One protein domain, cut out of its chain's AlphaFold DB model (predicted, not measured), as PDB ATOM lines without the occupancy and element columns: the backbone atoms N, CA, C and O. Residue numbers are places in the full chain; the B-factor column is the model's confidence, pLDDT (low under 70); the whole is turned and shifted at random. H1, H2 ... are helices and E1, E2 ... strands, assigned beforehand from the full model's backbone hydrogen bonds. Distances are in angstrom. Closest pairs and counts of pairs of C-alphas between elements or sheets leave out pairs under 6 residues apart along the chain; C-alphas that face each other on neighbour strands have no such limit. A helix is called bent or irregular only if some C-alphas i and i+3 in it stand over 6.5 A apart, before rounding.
ATOM      1  N   GLN A  63     145.060 176.430 172.536       87.56
ATOM      2  CA  GLN A  63     146.343 176.069 173.119       87.56
ATOM      3  C   GLN A  63     147.466 176.559 172.201       87.56
ATOM      4  O   GLN A  63     147.477 176.198 171.023       87.56
ATOM      5  N   PRO A  64     148.397 177.401 172.681       84.62
ATOM      6  CA  PRO A  64     149.530 177.830 171.882       84.62
ATOM      7  C   PRO A  64     150.440 176.630 171.639       84.62
ATOM      8  O   PRO A  64     150.682 175.836 172.549       84.62
ATOM      9  N   ILE A  65     150.964 176.519 170.427       82.75
ATOM     10  CA  ILE A  65     151.917 175.466 170.081       82.75
ATOM     11  C   ILE A  65     153.249 176.094 169.689       82.75
ATOM     12  O   ILE A  65     153.289 177.154 169.061       82.75
ATOM     13  N   ALA A  66     154.336 175.447 170.102       72.75
ATOM     14  CA  ALA A  66     155.691 175.868 169.766       72.75
ATOM     15  C   ALA A  66     156.189 175.214 168.470       72.75
ATOM     16  O   ALA A  66     156.957 175.836 167.742       72.75
ATOM     17  N   ASP A  67     155.733 173.989 168.185       74.44
ATOM     18  CA  ASP A  67     156.139 173.219 167.014       74.44
ATOM     19  C   ASP A  67     154.911 172.614 166.303       74.44
ATOM     20  O   ASP A  67     154.172 171.822 166.894       74.44
ATOM     21  N   PRO A  68     154.645 172.979 165.038       72.06
ATOM     22  CA  PRO A  68     153.561 172.386 164.265       72.06
ATOM     23  C   PRO A  68     153.860 170.952 163.795       72.06
ATOM     24  O   PRO A  68     152.933 170.296 163.321       72.06
ATOM     25  N   ALA A  69     155.099 170.446 163.935       74.12
ATOM     26  CA  ALA A  69     155.482 169.052 163.647       74.12
ATOM     27  C   ALA A  69     154.630 168.023 164.387       74.12
ATOM     28  O   ALA A  69     154.334 166.965 163.838       74.12
ATOM     29  N   ASP A  70     154.180 168.370 165.589       75.88
ATOM     30  CA  ASP A  70     153.353 167.495 166.417       75.88
ATOM     31  C   ASP A  70     151.909 167.362 165.896       75.88
ATOM     32  O   ASP A  70     151.170 166.478 166.326       75.88
ATOM     33  N   TRP A  71     151.499 168.236 164.968       76.94
ATOM     34  CA  TRP A  71     150.102 168.404 164.559       76.94
ATOM     35  C   TRP A  71     149.873 168.250 163.055       76.94
ATOM     36  O   TRP A  71     148.793 167.825 162.643       76.94
ATOM     37  N   LEU A  72     150.858 168.595 162.222       74.81
ATOM     38  CA  LEU A  72     150.736 168.580 160.766       74.81
ATOM     39  C   LEU A  72     151.445 167.379 160.125       74.81
ATOM     40  O   LEU A  72     152.532 166.990 160.552       74.81
ATOM     41  N   PRO A  73     150.896 166.834 159.024       70.25
ATOM     42  CA  PRO A  73     151.611 165.862 158.210       70.25
ATOM     43  C   PRO A  73     152.824 166.507 157.505       70.25
ATOM     44  O   PRO A  73     152.855 167.710 157.234       70.25
ATOM     45  N   GLY A  74     153.851 165.699 157.216       71.44
ATOM     46  CA  GLY A  74     155.176 166.181 156.793       71.44
ATOM     47  C   GLY A  74     155.214 167.005 155.499       71.44
ATOM     48  O   GLY A  74     156.063 167.881 155.354       71.44
ATOM     49  N   ASP A  75     154.273 166.789 154.585       71.50
ATOM     50  CA  ASP A  75     154.101 167.580 153.360       71.50
ATOM     51  C   ASP A  75     153.635 169.018 153.638       71.50
ATOM     52  O   ASP A  75     153.897 169.929 152.851       71.50
ATOM     53  N   ARG A  76     152.973 169.236 154.778       73.56
ATOM     54  CA  ARG A  76     152.504 170.546 155.241       73.56
ATOM     55  C   ARG A  76     153.543 171.228 156.120       73.56
ATOM     56  O   ARG A  76     153.630 172.453 156.104       73.56
ATOM     57  N   LEU A  77     154.394 170.462 156.805       75.31
ATOM     58  CA  LEU A  77     155.454 171.013 157.651       75.31
ATOM     59  C   LEU A  77     156.427 171.913 156.905       75.31
ATOM     60  O   LEU A  77     156.796 172.941 157.455       75.31
ATOM     61  N   GLY A  78     156.757 171.619 155.646       73.75
ATOM     62  CA  GLY A  78     157.626 172.488 154.839       73.75
ATOM     63  C   GLY A  78     157.061 173.891 154.558       73.75
ATOM     64  O   GLY A  78     157.798 174.770 154.128       73.75
ATOM     65  N   LEU A  79     155.760 174.119 154.788       74.75
ATOM     66  CA  LEU A  79     155.132 175.444 154.678       74.75
ATOM     67  C   LEU A  79     155.195 176.226 155.993       74.75
ATOM     68  O   LEU A  79     155.177 177.456 155.984       74.75
ATOM     69  N   HIS A  80     155.242 175.510 157.116       76.81
ATOM     70  CA  HIS A  80     155.297 176.100 158.449       76.81
ATOM     71  C   HIS A  80     156.721 176.188 158.990       76.81
ATOM     72  O   HIS A  80     157.005 177.040 159.828       76.81
ATOM     73  N   GLN A  81     157.617 175.337 158.497       74.88
ATOM     74  CA  GLN A  81     159.016 175.291 158.866       74.88
ATOM     75  C   GLN A  81     159.899 175.404 157.625       74.88
ATOM     76  O   GLN A  81     159.704 174.697 156.639       74.88
ATOM     77  N   GLN A  82     160.898 176.275 157.703       70.44
ATOM     78  CA  GLN A  82     161.975 176.393 156.734       70.44
ATOM     79  C   GLN A  82     163.286 176.049 157.447       70.44
ATOM     80  O   GLN A  82     163.600 176.627 158.485       70.44
ATOM     81  N   ASP A  83     164.030 175.077 156.915       70.25
ATOM     82  CA  ASP A  83     165.316 174.622 157.472       70.25
ATOM     83  C   ASP A  83     165.243 174.155 158.946       70.25
ATOM     84  O   ASP A  83     166.179 174.336 159.722       70.25
ATOM     85  N   GLY A  84     164.116 173.544 159.344       68.75
ATOM     86  CA  GLY A  84     163.891 173.049 160.712       68.75
ATOM     87  C   GLY A  84     163.596 174.143 161.745       68.75
ATOM     88  O   GLY A  84     163.600 173.873 162.944       68.75
ATOM     89  N   ALA A  85     163.361 175.376 161.293       73.44
ATOM     90  CA  ALA A  85     162.890 176.484 162.110       73.44
ATOM     91  C   ALA A  85     161.532 176.975 161.602       73.44
ATOM     92  O   ALA A  85     161.212 176.833 160.423       73.44
ATOM     93  N   LEU A  86     160.736 177.592 162.479       75.50
ATOM     94  CA  LEU A  86     159.472 178.220 162.096       75.50
ATOM     95  C   LEU A  86     159.695 179.237 160.963       75.50
ATOM     96  O   LEU A  86     160.631 180.039 161.020       75.50
ATOM     97  N   HIS A  87     158.840 179.212 159.939       81.94
ATOM     98  CA  HIS A  87     158.929 180.134 158.809       81.94
ATOM     99  C   HIS A  87     158.945 181.586 159.313       81.94
ATOM    100  O   HIS A  87     158.122 181.960 160.145       81.94
ATOM    101  N   ALA A  88     159.851 182.422 158.797       81.31
ATOM    102  CA  ALA A  88     160.153 183.747 159.364       81.31
ATOM    103  C   ALA A  88     158.954 184.718 159.430       81.31
ATOM    104  O   ALA A  88     158.950 185.668 160.216       81.31
ATOM    105  N   ASP A  89     157.944 184.488 158.591       83.81
ATOM    106  CA  ASP A  89     156.702 185.263 158.579       83.81
ATOM    107  C   ASP A  89     155.643 184.746 159.564       83.81
ATOM    108  O   ASP A  89     154.707 185.483 159.874       83.81
ATOM    109  N   ILE A  90     155.767 183.520 160.081       85.56
ATOM    110  CA  ILE A  90     154.892 183.016 161.140       85.56
ATOM    111  C   ILE A  90     155.362 183.604 162.463       85.56
ATOM    112  O   ILE A  90     156.520 183.488 162.855       85.56
ATOM    113  N   VAL A  91     154.433 184.238 163.167       85.12
ATOM    114  CA  VAL A  91     154.693 184.850 164.471       85.12
ATOM    115  C   VAL A  91     154.054 184.073 165.610       85.12
ATOM    116  O   VAL A  91     154.475 184.210 166.747       85.12
ATOM    117  N   GLY A  92     153.070 183.220 165.346       86.06
ATOM    118  CA  GLY A  92     152.498 182.381 166.390       86.06
ATOM    119  C   GLY A  92     151.531 181.354 165.840       86.06
ATOM    120  O   GLY A  92     151.011 181.503 164.734       86.06
ATOM    121  N   GLN A  93     151.292 180.312 166.625       87.50
ATOM    122  CA  GLN A  93     150.387 179.232 166.269       87.50
ATOM    123  C   GLN A  93     149.606 178.768 167.488       87.50
ATOM    124  O   GLN A  93     150.093 178.813 168.619       87.50
ATOM    125  N   PHE A  94     148.383 178.325 167.244       88.56
ATOM    126  CA  PHE A  94     147.522 177.750 168.259       88.56
ATOM    127  C   PHE A  94     146.664 176.649 167.663       88.56
ATOM    128  O   PHE A  94     146.331 176.681 166.481       88.56
ATOM    129  N   VAL A  95     146.304 175.685 168.497       88.56
ATOM    130  CA  VAL A  95     145.359 174.629 168.162       88.56
ATOM    131  C   VAL A  95     144.067 174.830 168.942       88.56
ATOM    132  O   VAL A  95     144.086 175.260 170.097       88.56
ATOM    133  N   VAL A  96     142.942 174.541 168.300       88.81
ATOM    134  CA  VAL A  96     141.603 174.598 168.894       88.81
ATOM    135  C   VAL A  96     140.858 173.312 168.604       88.81
ATOM    136  O   VAL A  96     141.067 172.702 167.557       88.81
ATOM    137  N   GLU A  97     139.977 172.918 169.514       88.50
ATOM    138  CA  GLU A  97     139.068 171.801 169.283       88.50
ATOM    139  C   GLU A  97     137.903 172.241 168.385       88.50
ATOM    140  O   GLU A  97     137.347 173.338 168.528       88.50
ATOM    141  N   VAL A  98     137.538 171.381 167.440       87.19
ATOM    142  CA  VAL A  98     136.448 171.593 166.489       87.19
ATOM    143  C   VAL A  98     135.495 170.415 166.511       87.19
ATOM    144  O   VAL A  98     135.892 169.268 166.734       87.19
ATOM    145  N   ALA A  99     134.211 170.689 166.289       84.19
ATOM    146  CA  ALA A  99     133.226 169.621 166.289       84.19
ATOM    147  C   ALA A  99     133.473 168.655 165.109       84.19
ATOM    148  O   ALA A  99     133.943 169.076 164.047       84.19
ATOM    149  N   PRO A 100     133.135 167.359 165.245       79.94
ATOM    150  CA  PRO A 100     133.285 166.401 164.156       79.94
ATOM    151  C   PRO A 100     132.563 166.862 162.883       79.94
ATOM    152  O   PRO A 100     131.358 167.116 162.902       79.94
ATOM    153  N   GLY A 101     133.300 166.956 161.773       76.94
ATOM    154  CA  GLY A 101     132.765 167.392 160.478       76.94
ATOM    155  C   GLY A 101     132.513 168.898 160.353       76.94
ATOM    156  O   GLY A 101     131.934 169.326 159.357       76.94
ATOM    157  N   GLU A 102     132.928 169.704 161.333       85.00
ATOM    158  CA  GLU A 102     132.871 171.159 161.242       85.00
ATOM    159  C   GLU A 102     133.939 171.692 160.279       85.00
ATOM    160  O   GLU A 102     135.121 171.364 160.387       85.00
ATOM    161  N   ASP A 103     133.512 172.533 159.338       84.81
ATOM    162  CA  ASP A 103     134.417 173.208 158.411       84.81
ATOM    163  C   ASP A 103     135.126 174.406 159.068       84.81
ATOM    164  O   ASP A 103     134.578 175.079 159.948       84.81
ATOM    165  N   ALA A 104     136.335 174.715 158.590       85.69
ATOM    166  CA  ALA A 104     137.155 175.809 159.101       85.69
ATOM    167  C   ALA A 104     136.474 177.171 159.017       85.69
ATOM    168  O   ALA A 104     136.579 177.971 159.949       85.69
ATOM    169  N   GLU A 105     135.731 177.434 157.943       86.50
ATOM    170  CA  GLU A 105     135.028 178.700 157.799       86.50
ATOM    171  C   GLU A 105     133.830 178.799 158.754       86.50
ATOM    172  O   GLU A 105     133.570 179.864 159.324       86.50
ATOM    173  N   ALA A 106     133.118 177.690 158.967       87.56
ATOM    174  CA  ALA A 106     131.991 177.635 159.891       87.56
ATOM    175  C   ALA A 106     132.443 177.863 161.341       87.56
ATOM    176  O   ALA A 106     131.876 178.716 162.035       87.56
ATOM    177  N   TRP A 107     133.509 177.176 161.765       89.31
ATOM    178  CA  TRP A 107     134.104 177.367 163.085       89.31
ATOM    179  C   TRP A 107     134.605 178.804 163.267       89.31
ATOM    180  O   TRP A 107     134.289 179.455 164.269       89.31
ATOM    181  N   PHE A 108     135.305 179.339 162.257       87.75
ATOM    182  CA  PHE A 108     135.841 180.698 162.265       87.75
ATOM    183  C   PHE A 108     134.755 181.742 162.524       87.75
ATOM    184  O   PHE A 108     134.895 182.575 163.418       87.75
ATOM    185  N   ARG A 109     133.654 181.685 161.768       88.31
ATOM    186  CA  ARG A 109     132.538 182.635 161.888       88.31
ATOM    187  C   ARG A 109     131.852 182.557 163.250       88.31
ATOM    188  O   ARG A 109     131.428 183.583 163.773       88.31
ATOM    189  N   ARG A 110     131.731 181.353 163.812       87.62
ATOM    190  CA  ARG A 110     131.017 181.117 165.071       87.62
ATOM    191  C   ARG A 110     131.814 181.563 166.291       87.62
ATOM    192  O   ARG A 110     131.251 182.204 167.172       87.62
ATOM    193  N   HIS A 111     133.095 181.212 166.343       84.94
ATOM    194  CA  HIS A 111     133.889 181.337 167.568       84.94
ATOM    195  C   HIS A 111     134.935 182.432 167.499       84.94
ATOM    196  O   HIS A 111     135.192 183.097 168.499       84.94
ATOM    197  N   TYR A 112     135.544 182.631 166.333       84.56
ATOM    198  CA  TYR A 112     136.757 183.429 166.248       84.56
ATOM    199  C   TYR A 112     136.532 184.839 165.692       84.56
ATOM    200  O   TYR A 112     137.082 185.811 166.206       84.56
ATOM    201  N   GLN A 113     135.659 184.977 164.694       86.19
ATOM    202  CA  GLN A 113     135.295 186.262 164.102       86.19
ATOM    203  C   GLN A 113     134.751 187.282 165.122       86.19
ATOM    204  O   GLN A 113     135.182 188.435 165.039       86.19
ATOM    205  N   PRO A 114     133.873 186.919 166.083       86.25
ATOM    206  CA  PRO A 114     133.390 187.875 167.083       86.25
ATOM    207  C   PRO A 114     134.527 188.457 167.933       86.25
ATOM    208  O   PRO A 114     134.615 189.668 168.098       86.25
ATOM    209  N   LEU A 115     135.455 187.606 168.378       81.12
ATOM    210  CA  LEU A 115     136.600 188.002 169.209       81.12
ATOM    211  C   LEU A 115     137.586 188.891 168.456       81.12
ATOM    212  O   LEU A 115     138.205 189.786 169.025       81.12
ATOM    213  N   LEU A 116     137.736 188.644 167.154       80.12
ATOM    214  CA  LEU A 116     138.537 189.504 166.305       80.12
ATOM    215  C   LEU A 116     137.868 190.865 166.125       80.12
ATOM    216  O   LEU A 116     138.568 191.854 166.273       80.12
ATOM    217  N   GLN A 117     136.553 190.943 165.880       76.62
ATOM    218  CA  GLN A 117     135.837 192.216 165.688       76.62
ATOM    219  C   GLN A 117     135.934 193.180 166.879       76.62
ATOM    220  O   GLN A 117     135.929 194.393 166.669       76.62
ATOM    221  N   GLU A 118     136.084 192.673 168.104       74.69
ATOM    222  CA  GLU A 118     136.300 193.502 169.300       74.69
ATOM    223  C   GLU A 118     137.633 194.274 169.275       74.69
ATOM    224  O   GLU A 118     137.785 195.294 169.952       74.69
ATOM    225  N   HIS A 119     138.606 193.815 168.485       72.00
ATOM    226  CA  HIS A 119     139.966 194.356 168.480       72.00
ATOM    227  C   HIS A 119     140.516 194.686 167.075       72.00
ATOM    228  O   HIS A 119     141.489 195.437 166.964       72.00
ATOM    229  N   TYR A 120     139.915 194.144 166.011       76.75
ATOM    230  CA  TYR A 120     140.382 194.131 164.619       76.75
ATOM    231  C   TYR A 120     139.218 194.051 163.614       76.75
ATOM    232  O   TYR A 120     138.237 193.343 163.806       76.75
ATOM    233  N   GLY A 121     139.371 194.679 162.449       79.88
ATOM    234  CA  GLY A 121     138.584 194.353 161.261       79.88
ATOM    235  C   GLY A 121     139.076 193.053 160.616       79.88
ATOM    236  O   GLY A 121     140.282 192.845 160.489       79.88
ATOM    237  N   VAL A 122     138.153 192.190 160.180       83.19
ATOM    238  CA  VAL A 122     138.459 190.899 159.539       83.19
ATOM    239  C   VAL A 122     138.009 190.912 158.081       83.19
ATOM    240  O   VAL A 122     136.844 191.198 157.797       83.19
ATOM    241  N   ARG A 123     138.896 190.537 157.153       83.56
ATOM    242  CA  ARG A 123     138.572 190.363 155.730       83.56
ATOM    243  C   ARG A 123     139.069 189.014 155.214       83.56
ATOM    244  O   ARG A 123     140.230 188.671 155.397       83.56
ATOM    245  N   GLY A 124     138.208 188.262 154.530       83.50
ATOM    246  CA  GLY A 124     138.624 187.047 153.823       83.50
ATOM    247  C   GLY A 124     139.496 187.378 152.609       83.50
ATOM    248  O   GLY A 124     139.140 188.245 151.810       83.50
ATOM    249  N   GLU A 125     140.624 186.682 152.464       81.00
ATOM    250  CA  GLU A 125     141.540 186.807 151.317       81.00
ATOM    251  C   GLU A 125     141.542 185.573 150.403       81.00
ATOM    252  O   GLU A 125     142.341 185.486 149.473       81.00
ATOM    253  N   GLY A 126     140.635 184.626 150.649       79.81
ATOM    254  CA  GLY A 126     140.550 183.358 149.929       79.81
ATOM    255  C   GLY A 126     141.147 182.217 150.743       79.81
ATOM    256  O   GLY A 126     141.022 182.199 151.965       79.81
ATOM    257  N   ALA A 127     141.786 181.260 150.074       76.12
ATOM    258  CA  ALA A 127     142.402 180.105 150.718       76.12
ATOM    259  C   ALA A 127     143.886 180.010 150.362       76.12
ATOM    260  O   ALA A 127     144.270 180.083 149.195       76.12
ATOM    261  N   PHE A 128     144.717 179.809 151.377       68.88
ATOM    262  CA  PHE A 128     146.109 179.422 151.238       68.88
ATOM    263  C   PHE A 128     146.203 177.902 151.369       68.88
ATOM    264  O   PHE A 128     145.971 177.363 152.440       68.88
ATOM    265  N   VAL A 129     146.488 177.201 150.269       67.81
ATOM    266  CA  VAL A 129     146.682 175.738 150.240       67.81
ATOM    267  C   VAL A 129     145.634 174.976 151.079       67.81
ATOM    268  O   VAL A 129     145.969 174.293 152.041       67.81
ATOM    269  N   ARG A 130     144.344 175.096 150.730       69.94
ATOM    270  CA  ARG A 130     143.201 174.471 151.446       69.94
ATOM    271  C   ARG A 130     142.940 174.964 152.880       69.94
ATOM    272  O   ARG A 130     142.051 174.430 153.528       69.94
ATOM    273  N   ALA A 131     143.647 175.987 153.349       81.00
ATOM    274  CA  ALA A 131     143.368 176.676 154.602       81.00
ATOM    275  C   ALA A 131     142.785 178.066 154.297       81.00
ATOM    276  O   ALA A 131     143.458 178.864 153.636       81.00
ATOM    277  N   PRO A 132     141.548 178.403 154.706       85.38
ATOM    278  CA  PRO A 132     141.039 179.756 154.529       85.38
ATOM    279  C   PRO A 132     141.954 180.782 155.209       85.38
ATOM    280  O   PRO A 132     142.457 180.571 156.316       85.38
ATOM    281  N   LYS A 133     142.196 181.886 154.498       88.44
ATOM    282  CA  LYS A 133     143.097 182.968 154.883       88.44
ATOM    283  C   LYS A 133     142.296 184.237 155.151       88.44
ATOM    284  O   LYS A 133     141.504 184.671 154.311       88.44
ATOM    285  N   TYR A 134     142.579 184.883 156.276       86.75
ATOM    286  CA  TYR A 134     141.941 186.137 156.671       86.75
ATOM    287  C   TYR A 134     142.995 187.191 156.994       86.75
ATOM    288  O   TYR A 134     144.007 186.884 157.622       86.75
ATOM    289  N   SER A 135     142.767 188.433 156.569       85.94
ATOM    290  CA  SER A 135     143.533 189.597 157.004       85.94
ATOM    291  C   SER A 135     142.851 190.291 158.179       85.94
ATOM    292  O   SER A 135     141.629 190.444 158.213       85.94
ATOM    293  N   LEU A 136     143.671 190.694 159.147       84.12
ATOM    294  CA  LEU A 136     143.286 191.322 160.403       84.12
ATOM    295  C   LEU A 136     143.868 192.732 160.445       84.12
ATOM    296  O   LEU A 136     145.087 192.882 160.425       84.12
ATOM    297  N   SER A 137     143.032 193.765 160.508       79.31
ATOM    298  CA  SER A 137     143.473 195.164 160.527       79.31
ATOM    299  C   SER A 137     143.032 195.869 161.805       79.31
ATOM    300  O   SER A 137     141.853 195.885 162.144       79.31
ATOM    301  N   ARG A 138     143.972 196.492 162.524       72.62
ATOM    302  CA  ARG A 138     143.631 197.359 163.659       72.62
ATOM    303  C   ARG A 138     143.428 198.775 163.123       72.62
ATOM    304  O   ARG A 138     144.342 199.349 162.528       72.62
ATOM    305  N   ASP A 139     142.208 199.294 163.242       64.19
ATOM    306  CA  ASP A 139     141.826 200.663 162.863       64.19
ATOM    307  C   ASP A 139     142.199 201.101 161.438       64.19
ATOM    308  O   ASP A 139     142.794 202.159 161.230       64.19
ATOM    309  N   ASN A 140     141.835 200.294 160.432       54.91
ATOM    310  CA  ASN A 140     141.855 200.615 158.990       54.91
ATOM    311  C   ASN A 140     143.186 201.149 158.397       54.91
ATOM    312  O   ASN A 140     143.238 201.465 157.207       54.91
ATOM    313  N   ARG A 141     144.261 201.273 159.189       55.69
ATOM    314  CA  ARG A 141     145.508 201.958 158.811       55.69
ATOM    315  C   ARG A 141     146.782 201.330 159.371       55.69
ATOM    316  O   ARG A 141     147.857 201.742 158.943       55.69
ATOM    317  N   GLN A 142     146.718 200.352 160.279       55.88
ATOM    318  CA  GLN A 142     147.927 199.708 160.800       55.88
ATOM    319  C   GLN A 142     147.922 198.184 160.655       55.88
ATOM    320  O   GLN A 142     146.958 197.510 161.003       55.88
ATOM    321  N   ARG A 143     149.057 197.708 160.116       58.75
ATOM    322  CA  ARG A 143     149.576 196.332 160.028       58.75
ATOM    323  C   ARG A 143     148.509 195.241 159.916       58.75
ATOM    324  O   ARG A 143     147.970 194.782 160.915       58.75
ATOM    325  N   ALA A 144     148.306 194.768 158.686       65.19
ATOM    326  CA  ALA A 144     147.583 193.529 158.452       65.19
ATOM    327  C   ALA A 144     148.403 192.346 158.996       65.19
ATOM    328  O   ALA A 144     149.459 192.024 158.441       65.19
ATOM    329  N   ALA A 145     147.942 191.724 160.082       80.19
ATOM    330  CA  ALA A 145     148.308 190.341 160.368       80.19
ATOM    331  C   ALA A 145     147.436 189.439 159.493       80.19
ATOM    332  O   ALA A 145     146.317 189.813 159.136       80.19
ATOM    333  N   PHE A 146     147.933 188.266 159.128       86.19
ATOM    334  CA  PHE A 146     147.111 187.262 158.469       86.19
ATOM    335  C   PHE A 146     146.973 186.061 159.367       86.19
ATOM    336  O   PHE A 146     147.876 185.736 160.130       86.19
ATOM    337  N   ILE A 147     145.851 185.385 159.235       88.25
ATOM    338  CA  ILE A 147     145.654 184.083 159.837       88.25
ATOM    339  C   ILE A 147     145.275 183.089 158.756       88.25
ATOM    340  O   ILE A 147     144.556 183.431 157.815       88.25
ATOM    341  N   THR A 148     145.761 181.868 158.899       89.62
ATOM    342  CA  THR A 148     145.280 180.713 158.144       89.62
ATOM    343  C   THR A 148     144.698 179.712 159.122       89.62
ATOM    344  O   THR A 148     145.271 179.502 160.192       89.62
ATOM    345  N   LEU A 149     143.568 179.111 158.759       88.75
ATOM    346  CA  LEU A 149     142.935 178.056 159.543       88.75
ATOM    347  C   LEU A 149     143.026 176.742 158.792       88.75
ATOM    348  O   LEU A 149     142.537 176.631 157.674       88.75
ATOM    349  N   GLU A 150     143.648 175.753 159.405       87.38
ATOM    350  CA  GLU A 150     143.870 174.449 158.813       87.38
ATOM    351  C   GLU A 150     143.225 173.368 159.670       87.38
ATOM    352  O   GLU A 150     143.606 173.154 160.819       87.38
ATOM    353  N   ALA A 151     142.234 172.680 159.104       83.31
ATOM    354  CA  ALA A 151     141.661 171.501 159.734       83.31
ATOM    355  C   ALA A 151     142.693 170.366 159.707       83.31
ATOM    356  O   ALA A 151     143.209 170.013 158.642       83.31
ATOM    357  N   LEU A 152     142.987 169.800 160.874       81.19
ATOM    358  CA  LEU A 152     143.974 168.740 160.995       81.19
ATOM    359  C   LEU A 152     143.330 167.391 160.649       81.19
ATOM    360  O   LEU A 152     142.315 167.017 161.245       81.19
ATOM    361  N   PRO A 153     143.887 166.631 159.691       72.38
ATOM    362  CA  PRO A 153     143.301 165.363 159.287       72.38
ATOM    363  C   PRO A 153     143.291 164.379 160.464       72.38
ATOM    364  O   PRO A 153     144.260 164.263 161.207       72.38
ATOM    365  N   HIS A 154     142.183 163.652 160.618       75.38
ATOM    366  CA  HIS A 154     142.000 162.602 161.632       75.38
ATOM    367  C   HIS A 154     142.005 163.059 163.096       75.38
ATOM    368  O   HIS A 154     142.010 162.214 163.990       75.38
ATOM    369  N   THR A 155     141.936 164.363 163.361       79.62
ATOM    370  CA  THR A 155     141.786 164.884 164.722       79.62
ATOM    371  C   THR A 155     140.644 165.898 164.777       79.62
ATOM    372  O   THR A 155     140.362 166.552 163.773       79.62
ATOM    373  N   PRO A 156     139.962 166.056 165.925       86.00
ATOM    374  CA  PRO A 156     138.957 167.098 166.111       86.00
ATOM    375  C   PRO A 156     139.636 168.445 166.393       86.00
ATOM    376  O   PRO A 156     139.224 169.172 167.285       86.00
ATOM    377  N   HIS A 157     140.720 168.762 165.685       87.38
ATOM    378  CA  HIS A 157     141.529 169.939 165.954       87.38
ATOM    379  C   HIS A 157     141.741 170.779 164.701       87.38
ATOM    380  O   HIS A 157     141.776 170.288 163.571       87.38
ATOM    381  N   MET A 158     141.920 172.073 164.924       88.38
ATOM    382  CA  MET A 158     142.247 173.041 163.894       88.38
ATOM    383  C   MET A 158     143.483 173.810 164.300       88.38
ATOM    384  O   MET A 158     143.548 174.368 165.394       88.38
ATOM    385  N   LEU A 159     144.455 173.844 163.402       88.94
ATOM    386  CA  LEU A 159     145.634 174.666 163.543       88.94
ATOM    387  C   LEU A 159     145.338 176.056 163.002       88.94
ATOM    388  O   LEU A 159     144.925 176.228 161.856       88.94
ATOM    389  N   ILE A 160     145.618 177.063 163.809       89.25
ATOM    390  CA  ILE A 160     145.500 178.453 163.420       89.25
ATOM    391  C   ILE A 160     146.887 179.061 163.476       89.25
ATOM    392  O   ILE A 160     147.571 179.038 164.498       89.25
ATOM    393  N   THR A 161     147.324 179.574 162.333       88.81
ATOM    394  CA  THR A 161     148.664 180.133 162.166       88.81
ATOM    395  C   THR A 161     148.558 181.625 161.937       88.81
ATOM    396  O   THR A 161     147.816 182.060 161.059       88.81
ATOM    397  N   VAL A 162     149.292 182.397 162.731       88.00
ATOM    398  CA  VAL A 162     149.381 183.852 162.645       88.00
ATOM    399  C   VAL A 162     150.635 184.223 161.876       88.00
ATOM    400  O   VAL A 162     151.750 183.878 162.263       88.00
ATOM    401  N   TRP A 163     150.441 184.989 160.815       86.81
ATOM    402  CA  TRP A 163     151.479 185.479 159.931       86.81
ATOM    403  C   TRP A 163     151.587 186.993 160.071       86.81
ATOM    404  O   TRP A 163     150.577 187.706 160.066       86.81
ATOM    405  N   ARG A 164     152.808 187.518 160.117       81.88
ATOM    406  CA  ARG A 164     153.051 188.938 159.867       81.88
ATOM    407  C   ARG A 164     153.345 189.125 158.385       81.88
ATOM    408  O   ARG A 164     154.109 188.365 157.802       81.88
ATOM    409  N   ARG A 165     152.806 190.179 157.768       69.25
ATOM    410  CA  ARG A 165     153.393 190.646 156.507       69.25
ATOM    411  C   ARG A 165     154.778 191.190 156.829       69.25
ATOM    412  O   ARG A 165     154.874 192.158 157.587       69.25
TER     413      ARG A 165
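Overview. This is residues 63 to 165 of the 168 residues of an uncharacterized protein of Leptolyngbya sp. LCM1.Bin17 (UniProt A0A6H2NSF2). One strongly twisted antiparallel sheet of five strands makes the body, with the helix H2 packed over one of its faces. The short helix H1 lies off the sheet, near the beginning of the edge strand E1, and the first printed residues run alongside E1. The printed part has 103 residues, with two named helices and five named strands in the order H1 E1 H2 E2 E3 E4 E5, and its class is mixed, helices and strands. The sheet's order is E1 E5 E4 E3 E2. The whole is compact and rounded, with a radius of gyration of the C-alphas of 13.4 A and spans of 37 by 33 by 23 A.

Arrangement. Start at residues 63 to 64, which pair antiparallel with residues 94 to 95 of E1, residues 90 to 97. H1, residues 74 to 80, is not on the sheet, but only just, with 4 pairs of C-alphas within 10 A; its closest C-alpha to E1 is that of His 80, 7.4 A from that of Ile 90. Beside the edge strand E1 find E5, residues 157 to 164, antiparallel at 161 degrees, with N 94 and O 160 3.0 A apart. H2, residues 104 to 117, is on the sheet, two layers with the helix on one face; its Ala 104 and Leu 149 of E4, residues 142 to 151, have their C-alphas 6.2 A apart, the closest of the two elements. After H2 come E2, residues 121 to 128, and E3, residues 131 to 138, a hairpin with N 123 and O 135 2.9 A apart. E2 bends by 55 degrees at residue 125. E3 and E4 form a hairpin, with N 136 and O 145 2.8 A apart, and so do E4 and E5, with N 148 and O 161 3.0 A apart. E2 E3 E4 E5 are a meander, each strand the antiparallel neighbour of the one before. H1 and H2 are apart. Within hydrogen-bond range are 7 of 10 O i to N i+4 pairs in H2, and in H1 0 of 3, beside 3 of 4 O i to N i+3 pairs.

Along the chain. Find C-alpha 74 at (155.176, 166.181, 156.793); from there H1 runs 10.1 A to C-alpha 80. E1 covers 21.0 A. H2 covers 17.7 A and is irregular, but only just: C-alphas 110 and 113 are 6.8 A apart. E2 covers 19.5 A, E3 22.6 A, E4 28.9 A and E5 23.0 A, ending at C-alpha 164, (153.051, 188.938, 159.867).

Size, cuts and confidence. The two C-alphas farthest apart, those of Arg 141 and His 154, stand 39.6 A from each other. The printed part has no cut, and no link is long. Look at the B-factor column for pLDDT under 70 at residue 84, residues 128 to 130, residues 139 to 144 and residue 165; the mean of the printed part is 79.8.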